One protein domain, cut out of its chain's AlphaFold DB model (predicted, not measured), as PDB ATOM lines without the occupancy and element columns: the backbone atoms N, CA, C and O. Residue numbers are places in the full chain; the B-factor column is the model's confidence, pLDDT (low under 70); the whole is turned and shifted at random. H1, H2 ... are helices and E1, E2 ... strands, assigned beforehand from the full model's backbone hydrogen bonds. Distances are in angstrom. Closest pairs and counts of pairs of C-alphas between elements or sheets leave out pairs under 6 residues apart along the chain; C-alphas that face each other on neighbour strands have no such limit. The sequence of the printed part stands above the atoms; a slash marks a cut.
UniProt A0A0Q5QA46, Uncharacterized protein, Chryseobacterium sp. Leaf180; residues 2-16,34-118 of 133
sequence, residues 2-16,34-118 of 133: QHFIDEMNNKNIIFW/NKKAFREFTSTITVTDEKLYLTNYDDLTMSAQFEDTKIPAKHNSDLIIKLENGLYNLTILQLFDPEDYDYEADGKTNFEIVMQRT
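AT A GLANCE: This is residues 2 to 16 and 34 to 118 of the 133 residues of an uncharacterized protein of Chryseobacterium sp. Leaf180 (UniProt A0A0Q5QA46). The model is an open V of two unequal legs: one is a strongly twisted sheet of three long strands, E1, E4 and E5, and the other is the small strand pair E2 and E3 with H2 at its foot. The legs join where E1 ends and E4 begins, near the bend in E1, while H1 only grazes the sheet and the link of residues 95 to 110 extends beyond the sheet's other end. The printed part has 100 residues with two named helices and five named strands, in the order H1 E1 E2 H2 E3 E4 E5; the class is mixed, helices and strands, though under half of the residues are in named elements. The sheets run E1 - E4 - E5 and E2 - E3, both antiparallel. The whole is only just compact, close to loose, with a radius of gyration of the C-alphas of 14.9 A and spans of 40 by 32 by 28 A.

HOW THE PARTS SIT: H1, residues 2 to 9, only grazes, with its residues 7 to 9, the sheet of E1, residues 39 to 47, E4, residues 86 to 94, and E5, residues 111 to 117. The closest C-alphas of H1 and E1 are those of Met 8 and Ile 45, 7.7 A apart. E1 and E4 are antiparallel neighbours at 158 degrees, with N 43 and O 90 within hydrogen-bond range at 3.0 A. E2, residues 51 to 53, and E1 meet only through their link. E2 is the antiparallel neighbour of E3, residues 80 to 82, with N 52 and O 81 at 2.8 A. E2 and E4 are apart, and so are E3 and E5. H2, residues 57 to 65, is not on the three-stranded sheet. E4 and E5 form a hairpin at 157 degrees, with N 91 and O 114 at 2.9 A. In H1 and H2 every O i to N i+4 pair is within hydrogen-bond range.

IN THESE COORDINATES: H1 begins at C-alpha 2, (-49.118, -23.382, 53.448), and is 10.5 A long. E1 measures 24.6 A and bends by 50 degrees at residue 44. E2 is 6.7 A long, H2 12.4 A and E3 6.4 A. E4 measures 24.8 A. E5 measures 19.4 A and ends at C-alpha 117, (-41.919, -30.052, 28.423).

THE WHOLE: The two C-alphas farthest apart are those of Asn 34 and Glu 67, at 42.9 A. Residues 17 to 33 are not printed, and C-alphas 16 and 34 are 22.0 A apart across this cut, which falls in the link from H1 to E1. The links from H2 to E3, 14 residues, and from E4 to E5, 16 residues, are long. Mean pLDDT of the printed part is 90.7, and residue 34 is under 70.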
ATOM      1  N   GLN A   2     -48.185 -22.400  54.028       91.69
ATOM      2  CA  GLN A   2     -49.118 -23.382  53.448       91.69
ATOM      3  C   GLN A   2     -49.648 -22.979  52.063       91.69
ATOM      4  O   GLN A   2     -49.597 -23.781  51.144       91.69
ATOM      5  N   HIS A   3     -50.036 -21.713  51.879       91.38
ATOM      6  CA  HIS A   3     -50.504 -21.227  50.579       91.38
ATOM      7  C   HIS A   3     -49.483 -21.438  49.444       91.38
ATOM      8  O   HIS A   3     -49.857 -21.900  48.376       91.38
ATOM      9  N   PHE A   4     -48.185 -21.198  49.676       92.88
ATOM     10  CA  PHE A   4     -47.155 -21.474  48.664       92.88
ATOM     11  C   PHE A   4     -47.061 -22.965  48.337       92.88
ATOM     12  O   PHE A   4     -46.930 -23.327  47.176       92.88
ATOM     13  N   ILE A   5     -47.156 -23.831  49.348       95.94
ATOM     14  CA  ILE A   5     -47.160 -25.287  49.155       95.94
ATOM     15  C   ILE A   5     -48.366 -25.703  48.303       95.94
ATOM     16  O   ILE A   5     -48.218 -26.510  47.385       95.94
ATOM     17  N   ASP A   6     -49.541 -25.137  48.574       96.69
ATOM     18  CA  ASP A   6     -50.763 -25.419  47.824       96.69
ATOM     19  C   ASP A   6     -50.627 -24.960  46.364       96.69
ATOM     20  O   ASP A   6     -50.874 -25.749  45.454       96.69
ATOM     21  N   GLU A   7     -50.137 -23.742  46.120       96.06
ATOM     22  CA  GLU A   7     -49.931 -23.209  44.767       96.06
ATOM     23  C   GLU A   7     -48.844 -23.960  43.979       96.06
ATOM     24  O   GLU A   7     -48.981 -24.169  42.771       96.06
ATOM     25  N   MET A   8     -47.797 -24.444  44.652       97.00
ATOM     26  CA  MET A   8     -46.804 -25.337  44.045       97.00
ATOM     27  C   MET A   8     -47.398 -26.704  43.699       97.00
ATOM     28  O   MET A   8     -47.116 -27.262  42.640       97.00
ATOM     29  N   ASN A   9     -48.262 -27.248  44.557       97.81
ATOM     30  CA  ASN A   9     -48.971 -28.497  44.285       97.81
ATOM     31  C   ASN A   9     -50.026 -28.346  43.178       97.81
ATOM     32  O   ASN A   9     -50.271 -29.313  42.460       97.81
ATOM     33  N   ASN A  10     -50.589 -27.146  43.011       97.75
ATOM     34  CA  ASN A  10     -51.492 -26.771  41.919       97.75
ATOM     35  C   ASN A  10     -50.755 -26.405  40.620       97.75
ATOM     36  O   ASN A  10     -51.402 -26.142  39.612       97.75
ATOM     37  N   LYS A  11     -49.413 -26.424  40.623       97.81
ATOM     38  CA  LYS A  11     -48.550 -26.142  39.460       97.81
ATOM     39  C   LYS A  11     -48.637 -24.698  38.963       97.81
ATOM     40  O   LYS A  11     -48.335 -24.436  37.801       97.81
ATOM     41  N   ASN A  12     -49.010 -23.767  39.836       95.75
ATOM     42  CA  ASN A  12     -49.105 -22.346  39.502       95.75
ATOM     43  C   ASN A  12     -47.773 -21.619  39.712       95.75
ATOM     44  O   ASN A  12     -47.459 -20.679  38.985       95.75
ATOM     45  N   ILE A  13     -46.982 -22.055  40.696       95.56
ATOM     46  CA  ILE A  13     -45.695 -21.444  41.042       95.56
ATOM     47  C   ILE A  13     -44.656 -22.516  41.368       95.56
ATOM     48  O   ILE A  13     -44.991 -23.626  41.775       95.56
ATOM     49  N   ILE A  14     -43.379 -22.151  41.278       96.69
ATOM     50  CA  ILE A  14     -42.287 -22.873  41.932       96.69
ATOM     51  C   ILE A  14     -41.587 -21.882  42.852       96.69
ATOM     52  O   ILE A  14     -41.193 -20.803  42.420       96.69
ATOM     53  N   PHE A  15     -41.446 -22.249  44.123       95.31
ATOM     54  CA  PHE A  15     -40.880 -21.397  45.158       95.31
ATOM     55  C   PHE A  15     -39.799 -22.158  45.931       95.31
ATOM     56  O   PHE A  15     -39.972 -23.333  46.269       95.31
ATOM     57  N   TRP A  16     -38.668 -21.505  46.191       95.88
ATOM     58  CA  TRP A  16     -37.525 -22.096  46.888       95.88
ATOM     59  C   TRP A  16     -36.753 -21.035  47.671       95.88
ATOM     60  O   TRP A  16     -36.805 -19.849  47.352       95.88
ATOM     61  N   ASN A  34     -23.838 -29.470  31.946       68.44
ATOM     62  CA  ASN A  34     -22.959 -30.402  32.686       68.44
ATOM     63  C   ASN A  34     -22.217 -29.789  33.899       68.44
ATOM     64  O   ASN A  34     -21.279 -30.393  34.428       68.44
ATOM     65  N   LYS A  35     -22.624 -28.606  34.373       75.44
ATOM     66  CA  LYS A  35     -22.075 -27.993  35.584       75.44
ATOM     67  C   LYS A  35     -22.519 -28.791  36.802       75.44
ATOM     68  O   LYS A  35     -23.673 -29.197  36.913       75.44
ATOM     69  N   LYS A  36     -21.598 -29.005  37.742       86.50
ATOM     70  CA  LYS A  36     -21.924 -29.642  39.018       86.50
ATOM     71  C   LYS A  36     -22.717 -28.652  39.873       86.50
ATOM     72  O   LYS A  36     -22.156 -27.651  40.311       86.50
ATOM     73  N   ALA A  37     -23.992 -28.941  40.115       94.25
ATOM     74  CA  ALA A  37     -24.794 -28.189  41.071       94.25
ATOM     75  C   ALA A  37     -24.323 -28.457  42.509       94.25
ATOM     76  O   ALA A  37     -23.931 -29.576  42.849       94.25
ATOM     77  N   PHE A  38     -24.396 -27.434  43.359       95.25
ATOM     78  CA  PHE A  38     -24.291 -27.583  44.810       95.25
ATOM     79  C   PHE A  38     -25.480 -28.390  45.346       95.25
ATOM     80  O   PHE A  38     -25.313 -29.337  46.113       95.25
ATOM     81  N   ARG A  39     -26.684 -28.044  44.886       96.12
ATOM     82  CA  ARG A  39     -27.931 -28.769  45.148       96.12
ATOM     83  C   ARG A  39     -28.923 -28.517  44.022       96.12
ATOM     84  O   ARG A  39     -28.867 -27.480  43.362       96.12
ATOM     85  N   GLU A  40     -29.849 -29.448  43.840       96.88
ATOM     86  CA  GLU A  40     -30.889 -29.355  42.819       96.88
ATOM     87  C   GLU A  40     -32.212 -29.965  43.293       96.88
ATOM     88  O   GLU A  40     -32.245 -30.794  44.208       96.88
ATOM     89  N   PHE A  41     -33.308 -29.532  42.680       97.38
ATOM     90  CA  PHE A  41     -34.595 -30.219  42.727       97.38
ATOM     91  C   PHE A  41     -35.329 -30.018  41.404       97.38
ATOM     92  O   PHE A  41     -35.064 -29.066  40.670       97.38
ATOM     93  N   THR A  42     -36.303 -30.882  41.136       97.44
ATOM     94  CA  THR A  42     -37.222 -30.733  40.006       97.44
ATOM     95  C   THR A  42     -38.642 -30.564  40.518       97.44
ATOM     96  O   THR A  42     -39.079 -31.288  41.416       97.44
ATOM     97  N   SER A  43     -39.370 -29.616  39.935       98.06
ATOM     98  CA  SER A  43     -40.798 -29.431  40.169       98.06
ATOM     99  C   SER A  43     -41.517 -29.118  38.861       98.06
ATOM    100  O   SER A  43     -40.894 -28.761  37.862       98.06
ATOM    101  N   THR A  44     -42.834 -29.282  38.861       98.19
ATOM    102  CA  THR A  44     -43.668 -29.046  37.679       98.19
ATOM    103  C   THR A  44     -44.419 -27.736  37.780       98.19
ATOM    104  O   THR A  44     -44.914 -27.387  38.849       98.19
ATOM    105  N   ILE A  45     -44.529 -27.038  36.653       98.12
ATOM    106  CA  ILE A  45     -45.289 -25.795  36.519       98.12
ATOM    107  C   ILE A  45     -46.106 -25.815  35.229       98.12
ATOM    108  O   ILE A  45     -45.649 -26.312  34.194       98.12
ATOM    109  N   THR A  46     -47.316 -25.273  35.298       98.25
ATOM    110  CA  THR A  46     -48.186 -25.067  34.144       98.25
ATOM    111  C   THR A  46     -47.955 -23.669  33.595       98.25
ATOM    112  O   THR A  46     -48.200 -22.671  34.268       98.25
ATOM    113  N   VAL A  47     -47.509 -23.594  32.347       97.38
ATOM    114  CA  VAL A  47     -47.384 -22.341  31.608       97.38
ATOM    115  C   VAL A  47     -48.708 -22.014  30.945       97.38
ATOM    116  O   VAL A  47     -49.279 -22.826  30.210       97.38
ATOM    117  N   THR A  48     -49.173 -20.801  31.215       95.56
ATOM    118  CA  THR A  48     -50.363 -20.196  30.623       95.56
ATOM    119  C   THR A  48     -49.990 -18.831  30.056       95.56
ATOM    120  O   THR A  48     -48.936 -18.283  30.384       95.56
ATOM    121  N   ASP A  49     -50.823 -18.292  29.165       95.38
ATOM    122  CA  ASP A  49     -50.588 -17.007  28.491       95.38
ATOM    123  C   ASP A  49     -49.195 -16.862  27.843       95.38
ATOM    124  O   ASP A  49     -48.651 -15.758  27.746       95.38
ATOM    125  N   GLU A  50     -48.626 -17.988  27.411       96.06
ATOM    126  CA  GLU A  50     -47.352 -18.127  26.704       96.06
ATOM    127  C   GLU A  50     -46.142 -17.509  27.431       96.06
ATOM    128  O   GLU A  50     -45.178 -17.039  26.807       96.06
ATOM    129  N   LYS A  51     -46.185 -17.478  28.769       93.50
ATOM    130  CA  LYS A  51     -45.138 -16.848  29.575       93.50
ATOM    131  C   LYS A  51     -44.977 -17.438  30.970       93.50
ATOM    132  O   LYS A  51     -45.931 -17.862  31.615       93.50
ATOM    133  N   LEU A  52     -43.747 -17.361  31.459       93.44
ATOM    134  CA  LEU A  52     -43.380 -17.553  32.855       93.44
ATOM    135  C   LEU A  52     -42.789 -16.267  33.412       93.44
ATOM    136  O   LEU A  52     -42.074 -15.544  32.719       93.44
ATOM    137  N   TYR A  53     -43.072 -16.014  34.682       92.38
ATOM    138  CA  TYR A  53     -42.530 -14.883  35.415       92.38
ATOM    139  C   TYR A  53     -41.516 -15.373  36.439       92.38
ATOM    140  O   TYR A  53     -41.780 -16.333  37.164       92.38
ATOM    141  N   LEU A  54     -40.379 -14.689  36.519       92.62
ATOM    142  CA  LEU A  54     -39.444 -14.827  37.626       92.62
ATOM    143  C   LEU A  54     -39.637 -13.634  38.568       92.62
ATOM    144  O   LEU A  54     -39.666 -12.487  38.138       92.62
ATOM    145  N   THR A  55     -39.804 -13.913  39.856       91.38
ATOM    146  CA  THR A  55     -40.051 -12.903  40.893       91.38
ATOM    147  C   THR A  55     -39.376 -13.326  42.194       91.38
ATOM    148  O   THR A  55     -39.015 -14.494  42.354       91.38
ATOM    149  N   ASN A  56     -39.218 -12.396  43.133       90.44
ATOM    150  CA  ASN A  56     -38.719 -12.680  44.478       90.44
ATOM    151  C   ASN A  56     -39.850 -12.619  45.526       90.44
ATOM    152  O   ASN A  56     -41.005 -12.311  45.217       90.44
ATOM    153  N   TYR A  57     -39.516 -12.960  46.773       88.44
ATOM    154  CA  TYR A  57     -40.468 -12.966  47.887       88.44
ATOM    155  C   TYR A  57     -40.984 -11.562  48.242       88.44
ATOM    156  O   TYR A  57     -42.159 -11.412  48.581       88.44
ATOM    157  N   ASP A  58     -40.146 -10.535  48.117       85.62
ATOM    158  CA  ASP A  58     -40.525  -9.156  48.429       85.62
ATOM    159  C   ASP A  58     -41.636  -8.674  47.484       85.62
ATOM    160  O   ASP A  58     -42.684  -8.227  47.946       85.62
ATOM    161  N   ASP A  59     -41.494  -8.901  46.178       85.12
ATOM    162  CA  ASP A  59     -42.515  -8.581  45.173       85.12
ATOM    163  C   ASP A  59     -43.834  -9.340  45.408       85.12
ATOM    164  O   ASP A  59     -44.927  -8.784  45.235       85.12
ATOM    165  N   LEU A  60     -43.743 -10.607  45.836       85.00
ATOM    166  CA  LEU A  60     -44.904 -11.431  46.190       85.00
ATOM    167  C   LEU A  60     -45.657 -10.858  47.387       85.00
ATOM    168  O   LEU A  60     -46.880 -10.712  47.344       85.00
ATOM    169  N   THR A  61     -44.936 -10.503  48.448       83.69
ATOM    170  CA  THR A  61     -45.556  -9.942  49.652       83.69
ATOM    171  C   THR A  61     -46.107  -8.540  49.416       83.69
ATOM    172  O   THR A  61     -47.197  -8.242  49.901       83.69
ATOM    173  N   MET A  62     -45.432  -7.707  48.618       83.44
ATOM    174  CA  MET A  62     -45.943  -6.392  48.226       83.44
ATOM    175  C   MET A  62     -47.247  -6.503  47.429       83.44
ATOM    176  O   MET A  62     -48.211  -5.802  47.729       83.44
ATOM    177  N   SER A  63     -47.310  -7.418  46.459       81.88
ATOM    178  CA  SER A  63     -48.517  -7.628  45.644       81.88
ATOM    179  C   SER A  63     -49.687  -8.190  46.452       81.88
ATOM    180  O   SER A  63     -50.840  -7.883  46.174       81.88
ATOM    181  N   ALA A  64     -49.408  -8.984  47.489       81.31
ATOM    182  CA  ALA A  64     -50.439  -9.481  48.396       81.31
ATOM    183  C   ALA A  64     -50.976  -8.402  49.356       81.31
ATOM    184  O   ALA A  64     -52.116  -8.498  49.805       81.31
ATOM    185  N   GLN A  65     -50.163  -7.399  49.704       82.19
ATOM    186  CA  GLN A  65     -50.537  -6.346  50.656       82.19
ATOM    187  C   GLN A  65     -51.315  -5.190  50.018       82.19
ATOM    188  O   GLN A  65     -52.110  -4.545  50.700       82.19
ATOM    189  N   PHE A  66     -51.088  -4.914  48.733       80.69
ATOM    190  CA  PHE A  66     -51.664  -3.763  48.041       80.69
ATOM    191  C   PHE A  66     -52.391  -4.211  46.774       80.69
ATOM    192  O   PHE A  66     -51.747  -4.666  45.833       80.69
ATOM    193  N   GLU A  67     -53.712  -4.011  46.716       76.31
ATOM    194  CA  GLU A  67     -54.567  -4.440  45.590       76.31
ATOM    195  C   GLU A  67     -54.113  -3.899  44.218       76.31
ATOM    196  O   GLU A  67     -54.298  -4.555  43.193       76.31
ATOM    197  N   ASP A  68     -53.475  -2.725  44.197       79.19
ATOM    198  CA  ASP A  68     -52.981  -2.083  42.973       79.19
ATOM    199  C   ASP A  68     -51.596  -2.584  42.522       79.19
ATOM    200  O   ASP A  68     -51.132  -2.241  41.428       79.19
ATOM    201  N   THR A  69     -50.913  -3.393  43.338       76.00
ATOM    202  CA  THR A  69     -49.589  -3.935  43.012       76.00
ATOM    203  C   THR A  69     -49.740  -5.298  42.346       76.00
ATOM    204  O   THR A  69     -50.339  -6.218  42.895       76.00
ATOM    205  N   LYS A  70     -49.199  -5.434  41.130       74.19
ATOM    206  CA  LYS A  70     -49.251  -6.669  40.337       74.19
ATOM    207  C   LYS A  70     -47.861  -7.259  40.151       74.19
ATOM    208  O   LYS A  70     -46.876  -6.525  40.125       74.19
ATOM    209  N   ILE A  71     -47.822  -8.572  39.925       76.25
ATOM    210  CA  ILE A  71     -46.620  -9.296  39.507       76.25
ATOM    211  C   ILE A  71     -46.606  -9.435  37.982       76.25
ATOM    212  O   ILE A  71     -47.647  -9.748  37.393       76.25
ATOM    213  N   PRO A  72     -45.444  -9.232  37.336       74.69
ATOM    214  CA  PRO A  72     -44.169  -8.817  37.926       74.69
ATOM    215  C   PRO A  72     -44.203  -7.346  38.352       74.69
ATOM    216  O   PRO A  72     -44.888  -6.529  37.728       74.69
ATOM    217  N   ALA A  73     -43.455  -7.002  39.404       74.94
ATOM    218  CA  ALA A  73     -43.294  -5.609  39.799       74.94
ATOM    219  C   ALA A  73     -42.724  -4.802  38.624       74.94
ATOM    220  O   ALA A  73     -41.948  -5.308  37.816       74.94
ATOM    221  N   LYS A  74     -43.080  -3.515  38.522       73.81
ATOM    222  CA  LYS A  74     -42.715  -2.678  37.363       73.81
ATOM    223  C   LYS A  74     -41.208  -2.666  37.065       73.81
ATOM    224  O   LYS A  74     -40.822  -2.582  35.905       73.81
ATOM    225  N   HIS A  75     -40.374  -2.740  38.100       73.38
ATOM    226  CA  HIS A  75     -38.916  -2.741  37.969       73.38
ATOM    227  C   HIS A  75     -38.332  -4.102  37.545       73.38
ATOM    228  O   HIS A  75     -37.208  -4.123  37.071       73.38
ATOM    229  N   ASN A  76     -39.118  -5.181  37.651       78.50
ATOM    230  CA  ASN A  76     -38.792  -6.550  37.240       78.50
ATOM    231  C   ASN A  76     -39.643  -6.998  36.037       78.50
ATOM    232  O   ASN A  76     -39.839  -8.187  35.791       78.50
ATOM    233  N   SER A  77     -40.220  -6.045  35.295       74.06
ATOM    234  CA  SER A  77     -41.113  -6.335  34.160       74.06
ATOM    235  C   SER A  77     -40.426  -7.056  32.993       74.06
ATOM    236  O   SER A  77     -41.097  -7.594  32.117       74.06
ATOM    237  N   ASP A  78     -39.098  -7.063  32.986       79.38
ATOM    238  CA  ASP A  78     -38.217  -7.768  32.063       79.38
ATOM    239  C   ASP A  78     -37.948  -9.226  32.470       79.38
ATOM    240  O   ASP A  78     -37.494 -10.007  31.634       79.38
ATOM    241  N   LEU A  79     -38.302  -9.637  33.694       86.94
ATOM    242  CA  LEU A  79     -38.172 -11.013  34.189       86.94
ATOM    243  C   LEU A  79     -39.295 -11.930  33.665       86.94
ATOM    244  O   LEU A  79     -39.977 -12.630  34.421       86.94
ATOM    245  N   ILE A  80     -39.495 -11.912  32.346       90.31
ATOM    246  CA  ILE A  80     -40.498 -12.694  31.623       90.31
ATOM    247  C   ILE A  80     -39.800 -13.629  30.644       90.31
ATOM    248  O   ILE A  80     -39.068 -13.200  29.753       90.31
ATOM    249  N   ILE A  81     -40.114 -14.914  30.750       91.44
ATOM    250  CA  ILE A  81     -39.653 -15.950  29.839       91.44
ATOM    251  C   ILE A  81     -40.827 -16.306  28.934       91.44
ATOM    252  O   ILE A  81     -41.853 -16.786  29.409       91.44
ATOM    253  N   LYS A  82     -40.692 -16.062  27.628       93.06
ATOM    254  CA  LYS A  82     -41.688 -16.511  26.644       93.06
ATOM    255  C   LYS A  82     -41.564 -18.017  26.468       93.06
ATOM    256  O   LYS A  82     -40.485 -18.500  26.129       93.06
ATOM    257  N   LEU A  83     -42.654 -18.737  26.687       94.38
ATOM    258  CA  LEU A  83     -42.680 -20.192  26.618       94.38
ATOM    259  C   LEU A  83     -44.081 -20.646  26.222       94.38
ATOM    260  O   LEU A  83     -45.052 -20.097  26.721       94.38
ATOM    261  N   GLU A  84     -44.205 -21.623  25.327       97.06
ATOM    262  CA  GLU A  84     -45.522 -22.112  24.900       97.06
ATOM    263  C   GLU A  84     -46.353 -22.646  26.077       97.06
ATOM    264  O   GLU A  84     -45.823 -23.144  27.071       97.06
ATOM    265  N   ASN A  85     -47.679 -22.588  25.941       98.12
ATOM    266  CA  ASN A  85     -48.580 -23.146  26.941       98.12
ATOM    267  C   ASN A  85     -48.383 -24.662  27.096       98.12
ATOM    268  O   ASN A  85     -48.301 -25.420  26.121       98.12
ATOM    269  N   GLY A  86     -48.387 -25.130  28.341       97.94
ATOM    270  CA  GLY A  86     -48.255 -26.547  28.652       97.94
ATOM    271  C   GLY A  86     -47.639 -26.807  30.017       97.94
ATOM    272  O   GLY A  86     -47.365 -25.888  30.782       97.94
ATOM    273  N   LEU A  87     -47.417 -28.082  30.315       98.44
ATOM    274  CA  LEU A  87     -46.774 -28.519  31.548       98.44
ATOM    275  C   LEU A  87     -45.268 -28.699  31.320       98.44
ATOM    276  O   LEU A  87     -44.841 -29.321  30.342       98.44
ATOM    277  N   TYR A  88     -44.466 -28.171  32.240       98.19
ATOM    278  CA  TYR A  88     -43.010 -28.233  32.182       98.19
ATOM    279  C   TYR A  88     -42.436 -28.757  33.493       98.19
ATOM    280  O   TYR A  88     -42.867 -28.363  34.575       98.19
ATOM    281  N   ASN A  89     -41.429 -29.620  33.382       97.56
ATOM    282  CA  ASN A  89     -40.466 -29.878  34.439       97.56
ATOM    283  C   ASN A  89     -39.451 -28.740  34.432       97.56
ATOM    284  O   ASN A  89     -38.781 -28.513  33.423       97.56
ATOM    285  N   LEU A  90     -39.325 -28.064  35.567       97.69
ATOM    286  CA  LEU A  90     -38.231 -27.151  35.844       97.69
ATOM    287  C   LEU A  90     -37.309 -27.822  36.852       97.69
ATOM    288  O   LEU A  90     -37.723 -28.131  37.972       97.69
ATOM    289  N   THR A  91     -36.062 -28.043  36.450       97.38
ATOM    290  CA  THR A  91     -34.991 -28.447  37.362       97.38
ATOM    291  C   THR A  91     -34.211 -27.205  37.748       97.38
ATOM    292  O   THR A  91     -33.669 -26.529  36.878       97.38
ATOM    293  N   ILE A  92     -34.183 -26.895  39.040       97.44
ATOM    294  CA  ILE A  92     -33.528 -25.718  39.604       97.44
ATOM    295  C   ILE A  92     -32.190 -26.190  40.153       97.44
ATOM    296  O   ILE A  92     -32.155 -26.974  41.102       97.44
ATOM    297  N   LEU A  93     -31.097 -25.712  39.566       96.94
ATOM    298  CA  LEU A  93     -29.731 -26.020  39.965       96.94
ATOM    299  C   LEU A  93     -29.144 -24.788  40.646       96.94
ATOM    300  O   LEU A  93     -29.021 -23.732  40.026       96.94
ATOM    301  N   GLN A  94     -28.750 -24.920  41.910       96.19
ATOM    302  CA  GLN A  94     -27.962 -23.899  42.591       96.19
ATOM    303  C   GLN A  94     -26.479 -24.182  42.345       96.19
ATOM    304  O   GLN A  94     -25.999 -25.270  42.662       96.19
ATOM    305  N   LEU A  95     -25.751 -23.224  41.772       95.19
ATOM    306  CA  LEU A  95     -24.360 -23.405  41.328       95.19
ATOM    307  C   LEU A  95     -23.313 -22.926  42.348       95.19
ATOM    308  O   LEU A  95     -22.120 -22.918  42.049       95.19
ATOM    309  N   PHE A  96     -23.750 -22.533  43.542       93.75
ATOM    310  CA  PHE A  96     -22.908 -22.022  44.619       93.75
ATOM    311  C   PHE A  96     -23.351 -22.582  45.974       93.75
ATOM    312  O   PHE A  96     -24.520 -22.940  46.153       93.75
ATOM    313  N   ASP A  97     -22.419 -22.650  46.921       93.44
ATOM    314  CA  ASP A  97     -22.709 -22.954  48.322       93.44
ATOM    315  C   ASP A  97     -23.196 -21.666  49.004       93.44
ATOM    316  O   ASP A  97     -22.472 -20.671  48.979       93.44
ATOM    317  N   PRO A  98     -24.418 -21.620  49.568       91.38
ATOM    318  CA  PRO A  98     -24.916 -20.398  50.177       91.38
ATOM    319  C   PRO A  98     -24.167 -20.041  51.464       91.38
ATOM    320  O   PRO A  98     -24.212 -18.879  51.848       91.38
ATOM    321  N   GLU A  99     -23.469 -20.986  52.101       90.31
ATOM    322  CA  GLU A  99     -22.689 -20.759  53.324       90.31
ATOM    323  C   GLU A  99     -21.237 -20.331  53.043       90.31
ATOM    324  O   GLU A  99     -20.466 -20.085  53.973       90.31
ATOM    325  N   ASP A 100     -20.848 -20.230  51.768       91.56
ATOM    326  CA  ASP A 100     -19.554 -19.688  51.364       91.56
ATOM    327  C   ASP A 100     -19.595 -18.151  51.371       91.56
ATOM    328  O   ASP A 100     -20.036 -17.507  50.417       91.56
ATOM    329  N   TYR A 101     -19.133 -17.553  52.471       84.12
ATOM    330  CA  TYR A 101     -19.084 -16.097  52.652       84.12
ATOM    331  C   TYR A 101     -18.108 -15.386  51.701       84.12
ATOM    332  O   TYR A 101     -18.237 -14.177  51.512       84.12
ATOM    333  N   ASP A 102     -17.164 -16.115  51.097       88.31
ATOM    334  CA  ASP A 102     -16.206 -15.576  50.127       88.31
ATOM    335  C   ASP A 102     -16.729 -15.688  48.678       88.31
ATOM    336  O   ASP A 102     -16.051 -15.301  47.719       88.31
ATOM    337  N   TYR A 103     -17.948 -16.205  48.486       88.75
ATOM    338  CA  TYR A 103     -18.536 -16.369  47.164       88.75
ATOM    339  C   TYR A 103     -18.910 -15.025  46.519       88.75
ATOM    340  O   TYR A 103     -19.905 -14.379  46.855       88.75
ATOM    341  N   GLU A 104     -18.152 -14.633  45.495       88.38
ATOM    342  CA  GLU A 104     -18.497 -13.491  44.644       88.38
ATOM    343  C   GLU A 104     -19.543 -13.888  43.589       88.38
ATOM    344  O   GLU A 104     -19.213 -14.562  42.606       88.38
ATOM    345  N   ALA A 105     -20.793 -13.464  43.791       88.12
ATOM    346  CA  ALA A 105     -21.921 -13.751  42.897       88.12
ATOM    347  C   ALA A 105     -21.920 -12.926  41.595       88.12
ATOM    348  O   ALA A 105     -22.551 -13.322  40.608       88.12
ATOM    349  N   ASP A 106     -21.239 -11.777  41.594       87.25
ATOM    350  CA  ASP A 106     -21.259 -10.840  40.472       87.25
ATOM    351  C   ASP A 106     -20.609 -11.438  39.214       87.25
ATOM    352  O   ASP A 106     -19.610 -12.158  39.269       87.25
ATOM    353  N   GLY A 107     -21.221 -11.182  38.058       85.69
ATOM    354  CA  GLY A 107     -20.783 -11.712  36.764       85.69
ATOM    355  C   GLY A 107     -20.919 -13.233  36.572       85.69
ATOM    356  O   GLY A 107     -20.526 -13.738  35.518       85.69
ATOM    357  N   LYS A 108     -21.479 -13.978  37.537       90.94
ATOM    358  CA  LYS A 108     -21.670 -15.440  37.458       90.94
ATOM    359  C   LYS A 108     -23.143 -15.819  37.332       90.94
ATOM    360  O   LYS A 108     -24.030 -15.118  37.813       90.94
ATOM    361  N   THR A 109     -23.410 -16.971  36.718       93.31
ATOM    362  CA  THR A 109     -24.710 -17.648  36.826       93.31
ATOM    363  C   THR A 109     -24.791 -18.329  38.188       93.31
ATOM    364  O   THR A 109     -23.969 -19.188  38.497       93.31
ATOM    365  N   ASN A 110     -25.784 -17.949  38.986       95.00
ATOM    366  CA  ASN A 110     -25.968 -18.441  40.351       95.00
ATOM    367  C   ASN A 110     -26.981 -19.591  40.389       95.00
ATOM    368  O   ASN A 110     -26.774 -20.593  41.075       95.00
ATOM    369  N   PHE A 111     -28.044 -19.463  39.592       95.44
ATOM    370  CA  PHE A 111     -29.018 -20.520  39.355       95.44
ATOM    371  C   PHE A 111     -29.117 -20.835  37.866       95.44
ATOM    372  O   PHE A 111     -29.179 -19.930  37.034       95.44
ATOM    373  N   GLU A 112     -29.172 -22.118  37.537       95.88
ATOM    374  CA  GLU A 112     -29.533 -22.603  36.207       95.88
ATOM    375  C   GLU A 112     -30.869 -23.337  36.313       95.88
ATOM    376  O   GLU A 112     -31.052 -24.194  37.177       95.88
ATOM    377  N   ILE A 113     -31.824 -22.965  35.468       96.38
ATOM    378  CA  ILE A 113     -33.155 -23.557  35.422       96.38
ATOM    379  C   ILE A 113     -33.291 -24.283  34.092       96.38
ATOM    380  O   ILE A 113     -33.389 -23.663  33.031       96.38
ATOM    381  N   VAL A 114     -33.296 -25.611  34.162       96.38
ATOM    382  CA  VAL A 114     -33.505 -26.469  32.996       96.38
ATOM    383  C   VAL A 114     -35.001 -26.657  32.797       96.38
ATOM    384  O   VAL A 114     -35.677 -27.174  33.686       96.38
ATOM    385  N   MET A 115     -35.513 -26.262  31.635       96.31
ATOM    386  CA  MET A 115     -36.932 -26.332  31.294       96.31
ATOM    387  C   MET A 115     -37.181 -27.431  30.270       96.31
ATOM    388  O   MET A 115     -36.636 -27.414  29.170       96.31
ATOM    389  N   GLN A 116     -38.039 -28.386  30.615       96.50
ATOM    390  CA  GLN A 116     -38.386 -29.491  29.725       96.50
ATOM    391  C   GLN A 116     -39.885 -29.721  29.735       96.50
ATOM    392  O   GLN A 116     -40.485 -29.930  30.788       96.50
ATOM    393  N   ARG A 117     -40.501 -29.718  28.552       96.69
ATOM    394  CA  ARG A 117     -41.919 -30.052  28.423       96.69
ATOM    395  C   ARG A 117     -42.164 -31.479  28.920       96.69
ATOM    396  O   ARG A 117     -41.368 -32.379  28.651       96.69
ATOM    397  N   THR A 118     -43.262 -31.684  29.634       97.44
ATOM    398  CA  THR A 118     -43.635 -32.976  30.219       97.44
ATOM    399  C   THR A 118     -45.148 -33.170  30.158       97.44
ATOM    400  O   THR A 118     -45.907 -32.219  30.002       97.44
TER     401      THR A 118